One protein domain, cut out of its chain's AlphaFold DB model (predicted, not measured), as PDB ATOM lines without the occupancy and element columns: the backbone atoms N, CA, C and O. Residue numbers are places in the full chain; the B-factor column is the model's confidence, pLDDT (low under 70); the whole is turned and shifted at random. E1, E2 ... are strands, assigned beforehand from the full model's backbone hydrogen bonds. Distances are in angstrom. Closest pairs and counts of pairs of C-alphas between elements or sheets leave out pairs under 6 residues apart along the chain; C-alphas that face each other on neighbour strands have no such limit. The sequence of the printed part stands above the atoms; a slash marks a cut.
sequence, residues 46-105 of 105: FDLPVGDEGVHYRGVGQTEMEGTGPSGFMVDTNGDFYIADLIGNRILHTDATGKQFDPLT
ATOM      1  N   PHE A  46     271.452 411.571 276.967       89.50
ATOM      2  CA  PHE A  46     272.265 412.095 278.069       89.50
ATOM      3  C   PHE A  46     273.586 411.321 278.192       89.50
ATOM      4  O   PHE A  46     273.712 410.208 277.675       89.50
ATOM      5  N   ASP A  47     274.545 411.906 278.910       90.44
ATOM      6  CA  ASP A  47     275.819 411.282 279.265       90.44
ATOM      7  C   ASP A  47     275.850 410.952 280.760       90.44
ATOM      8  O   ASP A  47     275.419 411.750 281.594       90.44
ATOM      9  N   LEU A  48     276.415 409.793 281.103       89.56
ATOM     10  CA  LEU A  48     276.692 409.416 282.487       89.56
ATOM     11  C   LEU A  48     278.193 409.303 282.724       89.56
ATOM     12  O   LEU A  48     278.892 408.677 281.919       89.56
ATOM     13  N   PRO A  49     278.702 409.846 283.841       91.94
ATOM     14  CA  PRO A  49     280.084 409.626 284.219       91.94
ATOM     15  C   PRO A  49     280.323 408.149 284.561       91.94
ATOM     16  O   PRO A  49     279.411 407.384 284.888       91.94
ATOM     17  N   VAL A  50     281.588 407.745 284.497       91.69
ATOM     18  CA  VAL A  50     282.039 406.417 284.923       91.69
ATOM     19  C   VAL A  50     282.676 406.527 286.306       91.69
ATOM     20  O   VAL A  50     283.479 407.430 286.538       91.69
ATOM     21  N   GLY A  51     282.358 405.586 287.198       90.25
ATOM     22  CA  GLY A  51     282.884 405.527 288.566       90.25
ATOM     23  C   GLY A  51     281.864 405.949 289.622       90.25
ATOM     24  O   GLY A  51     280.659 405.794 289.417       90.25
ATOM     25  N   ASP A  52     282.353 406.475 290.748       86.75
ATOM     26  CA  ASP A  52     281.545 406.701 291.956       86.75
ATOM     27  C   ASP A  52     280.306 407.575 291.696       86.75
ATOM     28  O   ASP A  52     279.214 407.237 292.160       86.75
ATOM     29  N   GLU A  53     280.464 408.610 290.866       88.06
ATOM     30  CA  GLU A  53     279.430 409.581 290.465       88.06
ATOM     31  C   GLU A  53     278.493 409.083 289.347       88.06
ATOM     32  O   GLU A  53     277.665 409.843 288.851       88.06
ATOM     33  N   GLY A  54     278.637 407.837 288.877       91.81
ATOM     34  CA  GLY A  54     277.813 407.319 287.783       91.81
ATOM     35  C   GLY A  54     277.787 405.801 287.691       91.81
ATOM     36  O   GLY A  54     277.329 405.131 288.613       91.81
ATOM     37  N   VAL A  55     278.195 405.234 286.557       94.19
ATOM     38  CA  VAL A  55     278.137 403.779 286.333       94.19
ATOM     39  C   VAL A  55     279.506 403.130 286.474       94.19
ATOM     40  O   VAL A  55     280.510 403.638 285.971       94.19
ATOM     41  N   HIS A  56     279.558 401.970 287.123       95.56
ATOM     42  CA  HIS A  56     280.805 401.238 287.297       95.56
ATOM     43  C   HIS A  56     281.005 400.188 286.208       95.56
ATOM     44  O   HIS A  56     280.120 399.401 285.868       95.56
ATOM     45  N   TYR A  57     282.236 400.134 285.711       95.25
ATOM     46  CA  TYR A  57     282.708 399.087 284.818       95.25
ATOM     47  C   TYR A  57     283.906 398.369 285.440       95.25
ATOM     48  O   TYR A  57     284.681 398.948 286.199       95.25
ATOM     49  N   ARG A  58     284.083 397.098 285.085       94.94
ATOM     50  CA  ARG A  58     285.220 396.266 285.490       94.94
ATOM     51  C   ARG A  58     285.857 395.631 284.259       94.94
ATOM     52  O   ARG A  58     285.153 395.302 283.314       94.94
ATOM     53  N   GLY A  59     287.179 395.463 284.270       92.25
ATOM     54  CA  GLY A  59     287.916 394.793 283.188       92.25
ATOM     55  C   GLY A  59     288.065 395.607 281.895       92.25
ATOM     56  O   GLY A  59     288.693 395.140 280.952       92.25
ATOM     57  N   VAL A  60     287.543 396.837 281.830       90.12
ATOM     58  CA  VAL A  60     287.687 397.695 280.643       90.12
ATOM     59  C   VAL A  60     289.161 398.047 280.435       90.12
ATOM     60  O   VAL A  60     289.817 398.568 281.335       90.12
ATOM     61  N   GLY A  61     289.685 397.739 279.246       89.88
ATOM     62  CA  GLY A  61     291.085 397.985 278.884       89.88
ATOM     63  C   GLY A  61     292.090 396.980 279.457       89.88
ATOM     64  O   GLY A  61     293.291 397.194 279.314       89.88
ATOM     65  N   GLN A  62     291.632 395.895 280.090       93.81
ATOM     66  CA  GLN A  62     292.495 394.841 280.626       93.81
ATOM     67  C   GLN A  62     292.545 393.657 279.653       93.81
ATOM     68  O   GLN A  62     291.514 393.083 279.328       93.81
ATOM     69  N   THR A  63     293.737 393.266 279.192       92.75
ATOM     70  CA  THR A  63     293.899 392.159 278.223       92.75
ATOM     71  C   THR A  63     293.524 390.792 278.804       92.75
ATOM     72  O   THR A  63     293.094 389.912 278.069       92.75
ATOM     73  N   GLU A  64     293.638 390.632 280.123       95.75
ATOM     74  CA  GLU A  64     293.425 389.360 280.829       95.75
ATOM     75  C   GLU A  64     292.016 389.223 281.438       95.75
ATOM     76  O   GLU A  64     291.735 388.253 282.141       95.75
ATOM     77  N   MET A  65     291.126 390.205 281.243       92.69
ATOM     78  CA  MET A  65     289.794 390.213 281.854       92.69
ATOM     79  C   MET A  65     288.729 390.686 280.871       92.69
ATOM     80  O   MET A  65     288.906 391.683 280.180       92.69
ATOM     81  N   GLU A  66     287.574 390.022 280.870       92.62
ATOM     82  CA  GLU A  66     286.414 390.501 280.123       92.62
ATOM     83  C   GLU A  66     285.833 391.774 280.752       92.62
ATOM     84  O   GLU A  66     285.735 391.915 281.978       92.62
ATOM     85  N   GLY A  67     285.416 392.699 279.887       92.56
ATOM     86  CA  GLY A  67     284.685 393.893 280.286       92.56
ATOM     87  C   GLY A  67     283.293 393.539 280.809       92.56
ATOM     88  O   GLY A  67     282.553 392.782 280.189       92.56
ATOM     89  N   THR A  68     282.914 394.106 281.947       93.94
ATOM     90  CA  THR A  68     281.561 394.018 282.517       93.94
ATOM     91  C   THR A  68     281.125 395.397 282.993       93.94
ATOM     92  O   THR A  68     281.958 396.191 283.429       93.94
ATOM     93  N   GLY A  69     279.824 395.671 282.942       94.19
ATOM     94  CA  GLY A  69     279.230 396.927 283.386       94.19
ATOM     95  C   GLY A  69     277.758 396.755 283.768       94.19
ATOM     96  O   GLY A  69     277.383 395.683 284.258       94.19
ATOM     97  N   PRO A  70     276.923 397.785 283.547       95.88
ATOM     98  CA  PRO A  70     275.499 397.727 283.836       95.88
ATOM     99  C   PRO A  70     274.807 396.544 283.157       95.88
ATOM    100  O   PRO A  70     275.066 396.231 281.997       95.88
ATOM    101  N   SER A  71     273.912 395.893 283.895       96.81
ATOM    102  CA  SER A  71     273.236 394.661 283.455       96.81
ATOM    103  C   SER A  71     271.812 394.885 282.944       96.81
ATOM    104  O   SER A  71     271.210 393.983 282.365       96.81
ATOM    105  N   GLY A  72     271.269 396.085 283.144       96.50
ATOM    106  CA  GLY A  72     269.902 396.422 282.779       96.50
ATOM    107  C   GLY A  72     269.662 397.926 282.771       96.50
ATOM    108  O   GLY A  72     270.368 398.684 283.439       96.50
ATOM    109  N   PHE A  73     268.654 398.324 282.000       95.44
ATOM    110  CA  PHE A  73     268.251 399.706 281.782       95.44
ATOM    111  C   PHE A  73     266.729 399.780 281.622       95.44
ATOM    112  O   PHE A  73     266.141 398.953 280.922       95.44
ATOM    113  N   MET A  74     266.099 400.762 282.260       97.12
ATOM    114  CA  MET A  74     264.668 401.042 282.153       97.12
ATOM    115  C   MET A  74     264.438 402.554 282.141       97.12
ATOM    116  O   MET A  74     265.152 403.293 282.815       97.12
ATOM    117  N   VAL A  75     263.413 402.987 281.410       96.06
ATOM    118  CA  VAL A  75     262.892 404.358 281.433       96.06
ATOM    119  C   VAL A  75     261.468 404.315 281.977       96.06
ATOM    120  O   VAL A  75     260.690 403.454 281.553       96.06
ATOM    121  N   ASP A  76     261.123 405.194 282.914       96.12
ATOM    122  CA  ASP A  76     259.747 405.313 283.405       96.12
ATOM    123  C   ASP A  76     258.891 406.271 282.551       96.12
ATOM    124  O   ASP A  76     259.327 406.813 281.536       96.12
ATOM    125  N   THR A  77     257.631 406.476 282.943       96.56
ATOM    126  CA  THR A  77     256.698 407.353 282.216       96.56
ATOM    127  C   THR A  77     257.002 408.848 282.345       96.56
ATOM    128  O   THR A  77     256.466 409.630 281.564       96.56
ATOM    129  N   ASN A  78     257.814 409.253 283.323       94.81
ATOM    130  CA  ASN A  78     258.274 410.630 283.500       94.81
ATOM    131  C   ASN A  78     259.567 410.909 282.715       94.81
ATOM    132  O   ASN A  78     259.959 412.067 282.584       94.81
ATOM    133  N   GLY A  79     260.191 409.865 282.158       94.00
ATOM    134  CA  GLY A  79     261.472 409.943 281.463       94.00
ATOM    135  C   GLY A  79     262.672 409.711 282.377       94.00
ATOM    136  O   GLY A  79     263.798 409.894 281.925       94.00
ATOM    137  N   ASP A  80     262.455 409.302 283.626       95.44
ATOM    138  CA  ASP A  80     263.546 408.977 284.538       95.44
ATOM    139  C   ASP A  80     264.198 407.652 284.141       95.44
ATOM    140  O   ASP A  80     263.531 406.699 283.716       95.44
ATOM    141  N   PHE A  81     265.513 407.576 284.323       95.00
ATOM    142  CA  PHE A  81     266.323 406.423 283.960       95.00
ATOM    143  C   PHE A  81     266.714 405.614 285.189       95.00
ATOM    144  O   PHE A  81     267.181 406.154 286.190       95.00
ATOM    145  N   TYR A  82     266.586 404.294 285.076       96.19
ATOM    146  CA  TYR A  82     266.993 403.334 286.093       96.19
ATOM    147  C   TYR A  82     268.008 402.366 285.491       96.19
ATOM    148  O   TYR A  82     267.716 401.664 284.520       96.19
ATOM    149  N   ILE A  83     269.202 402.316 286.074       96.50
ATOM    150  CA  ILE A  83     270.327 401.518 285.583       96.50
ATOM    151  C   ILE A  83     270.756 400.525 286.664       96.50
ATOM    152  O   ILE A  83     271.062 400.904 287.794       96.50
ATOM    153  N   ALA A  84     270.806 399.240 286.310       97.44
ATOM    154  CA  ALA A  84     271.298 398.190 287.195       97.44
ATOM    155  C   ALA A  84     272.834 398.139 287.156       97.44
ATOM    156  O   ALA A  84     273.422 397.356 286.397       97.44
ATOM    157  N   ASP A  85     273.476 398.983 287.968       96.12
ATOM    158  CA  ASP A  85     274.927 399.029 288.147       96.12
ATOM    159  C   ASP A  85     275.397 397.834 288.991       96.12
ATOM    160  O   ASP A  85     275.541 397.896 290.215       96.12
ATOM    161  N   LEU A  86     275.612 396.714 288.298       95.31
ATOM    162  CA  LEU A  86     276.011 395.438 288.887       95.31
ATOM    163  C   LEU A  86     277.325 395.547 289.671       95.31
ATOM    164  O   LEU A  86     277.480 394.897 290.702       95.31
ATOM    165  N   ILE A  87     278.277 396.344 289.181       95.25
ATOM    166  CA  ILE A  87     279.594 396.484 289.807       95.25
ATOM    167  C   ILE A  87     279.510 397.394 291.033       95.25
ATOM    168  O   ILE A  87     280.081 397.058 292.068       95.25
ATOM    169  N   GLY A  88     278.755 398.492 290.939       93.81
ATOM    170  CA  GLY A  88     278.460 399.381 292.065       93.81
ATOM    171  C   GLY A  88     277.472 398.802 293.087       93.81
ATOM    172  O   GLY A  88     277.204 399.446 294.099       93.81
ATOM    173  N   ASN A  89     276.928 397.603 292.837       94.00
ATOM    174  CA  ASN A  89     275.937 396.913 293.667       94.00
ATOM    175  C   ASN A  89     274.734 397.805 294.036       94.00
ATOM    176  O   ASN A  89     274.311 397.864 295.193       94.00
ATOM    177  N   ARG A  90     274.201 398.533 293.048       94.50
ATOM    178  CA  ARG A  90     273.116 399.505 293.239       94.50
ATOM    179  C   ARG A  90     272.207 399.606 292.019       94.50
ATOM    180  O   ARG A  90     272.575 399.210 290.916       94.50
ATOM    181  N   ILE A  91     271.033 400.196 292.226       94.81
ATOM    182  CA  ILE A  91     270.229 400.757 291.138       94.81
ATOM    183  C   ILE A  91     270.503 402.256 291.112       94.81
ATOM    184  O   ILE A  91     270.253 402.947 292.096       94.81
ATOM    185  N   LEU A  92     271.048 402.736 290.002       94.62
ATOM    186  CA  LEU A  92     271.238 404.156 289.753       94.62
ATOM    187  C   LEU A  92     269.939 404.724 289.178       94.62
ATOM    188  O   LEU A  92     269.429 404.189 288.196       94.62
ATOM    189  N   HIS A  93     269.418 405.787 289.784       95.06
ATOM    190  CA  HIS A  93     268.251 406.528 289.304       95.06
ATOM    191  C   HIS A  93     268.691 407.934 288.916       95.06
ATOM    192  O   HIS A  93     269.349 408.616 289.704       95.06
ATOM    193  N   THR A  94     268.351 408.353 287.703       94.69
ATOM    194  CA  THR A  94     268.565 409.721 287.234       94.69
ATOM    195  C   THR A  94     267.284 410.293 286.649       94.69
ATOM    196  O   THR A  94     266.442 409.548 286.149       94.69
ATOM    197  N   ASP A  95     267.159 411.615 286.657       93.88
ATOM    198  CA  ASP A  95     266.106 412.283 285.898       93.88
ATOM    199  C   ASP A  95     266.359 412.205 284.381       93.88
ATOM    200  O   ASP A  95     267.415 411.747 283.927       93.88
ATOM    201  N   ALA A  96     265.398 412.700 283.596       91.50
ATOM    202  CA  ALA A  96     265.454 412.730 282.132       91.50
ATOM    203  C   ALA A  96     266.652 413.507 281.540       91.50
ATOM    204  O   ALA A  96     266.922 413.398 280.345       91.50
ATOM    205  N   THR A  97     267.369 414.298 282.346       90.94
ATOM    206  CA  THR A  97     268.570 415.044 281.930       90.94
ATOM    207  C   THR A  97     269.875 414.344 282.310       90.94
ATOM    208  O   THR A  97     270.953 414.834 281.983       90.94
ATOM    209  N   GLY A  98     269.792 413.197 282.993       88.88
ATOM    210  CA  GLY A  98     270.945 412.449 283.491       88.88
ATOM    211  C   GLY A  98     271.424 412.885 284.875       88.88
ATOM    212  O   GLY A  98     272.454 412.399 285.341       88.88
ATOM    213  N   LYS A  99     270.699 413.770 285.573       91.56
ATOM    214  CA  LYS A  99     271.055 414.138 286.946       91.56
ATOM    215  C   LYS A  99     270.673 413.007 287.894       91.56
ATOM    216  O   LYS A  99     269.506 412.630 287.985       91.56
ATOM    217  N   GLN A 100     271.652 412.499 288.634       90.88
ATOM    218  CA  GLN A 100     271.445 411.436 289.611       90.88
ATOM    219  C   GLN A 100     270.602 411.896 290.807       90.88
ATOM    220  O   GLN A 100     270.768 413.002 291.329       90.88
ATOM    221  N   PHE A 101     269.713 411.012 291.253       89.31
ATOM    222  CA  PHE A 101     269.031 411.130 292.531       89.31
ATOM    223  C   PHE A 101     269.957 410.638 293.654       89.31
ATOM    224  O   PHE A 101     270.387 409.481 293.648       89.31
ATOM    225  N   ASP A 102     270.254 411.505 294.620       80.00
ATOM    226  CA  ASP A 102     270.942 411.137 295.860       80.00
ATOM    227  C   ASP A 102     269.915 411.123 297.004       80.00
ATOM    228  O   ASP A 102     269.365 412.172 297.343       80.00
ATOM    229  N   PRO A 103     269.619 409.958 297.612       66.25
ATOM    230  CA  PRO A 103     268.642 409.861 298.694       66.25
ATOM    231  C   PRO A 103     269.063 410.585 299.986       66.25
ATOM    232  O   PRO A 103     268.271 410.622 300.930       66.25
ATOM    233  N   LEU A 104     270.292 411.107 300.070       67.38
ATOM    234  CA  LEU A 104     270.843 411.769 301.256       67.38
ATOM    235  C   LEU A 104     270.927 413.301 301.144       67.38
ATOM    236  O   LEU A 104     271.392 413.941 302.092       67.38
ATOM    237  N   THR A 105     270.459 413.889 300.041       59.06
ATOM    238  CA  THR A 105     270.402 415.348 299.822       59.06
ATOM    239  C   THR A 105     268.997 415.808 299.482       59.06
ATOM    240  O   THR A 105     268.581 416.858 300.019       59.06
TER     241      THR A 105
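Overview. This is residues 46 to 105 of the 105 residues of an uncharacterized protein of uncultured bacterium (UniProt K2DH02). This domain has little regular structure: a small three-stranded sheet, E1, E2 and E3, and a long loop, residues 46 to 72, which runs out to Glu 64 and comes back into E1. The printed part has 60 residues with three named strands and no named helix; the class is all strand, with 13 residues in strands. The sheet, in order E1 E2 E3, is antiparallel. The whole is only just compact, close to loose, with a radius of gyration of the C-alphas of 12.5 A, and elongated, spanning 41 by 23 by 19 A.

Arrangement. Look first at E2, residues 81 to 85, the inner strand. E1, residues 73 to 75, is its antiparallel neighbour at 165 degrees; find N 74 and O 82 within hydrogen-bond range at 2.9 A. E3, residues 90 to 94, is antiparallel to E2 at 157 degrees, with N 83 and O 92 at 2.8 A. Both pairs are hairpins with tight links, together a meander, each strand the antiparallel neighbour of the one before.

Along the chain. Find C-alpha 73 at (268.251, 399.706, 281.782), where E1 begins its 7.1 A. E2 runs 12.1 A. E3 runs 12.7 A to C-alpha 94 at (268.565, 409.721, 287.234).

Size, cuts and confidence. The C-alphas farthest apart, of Glu 64 and Asn 78, are 41.2 A apart. The printed part has no cut and no long link between strands. Residues 103 to 105 have pLDDT under 70.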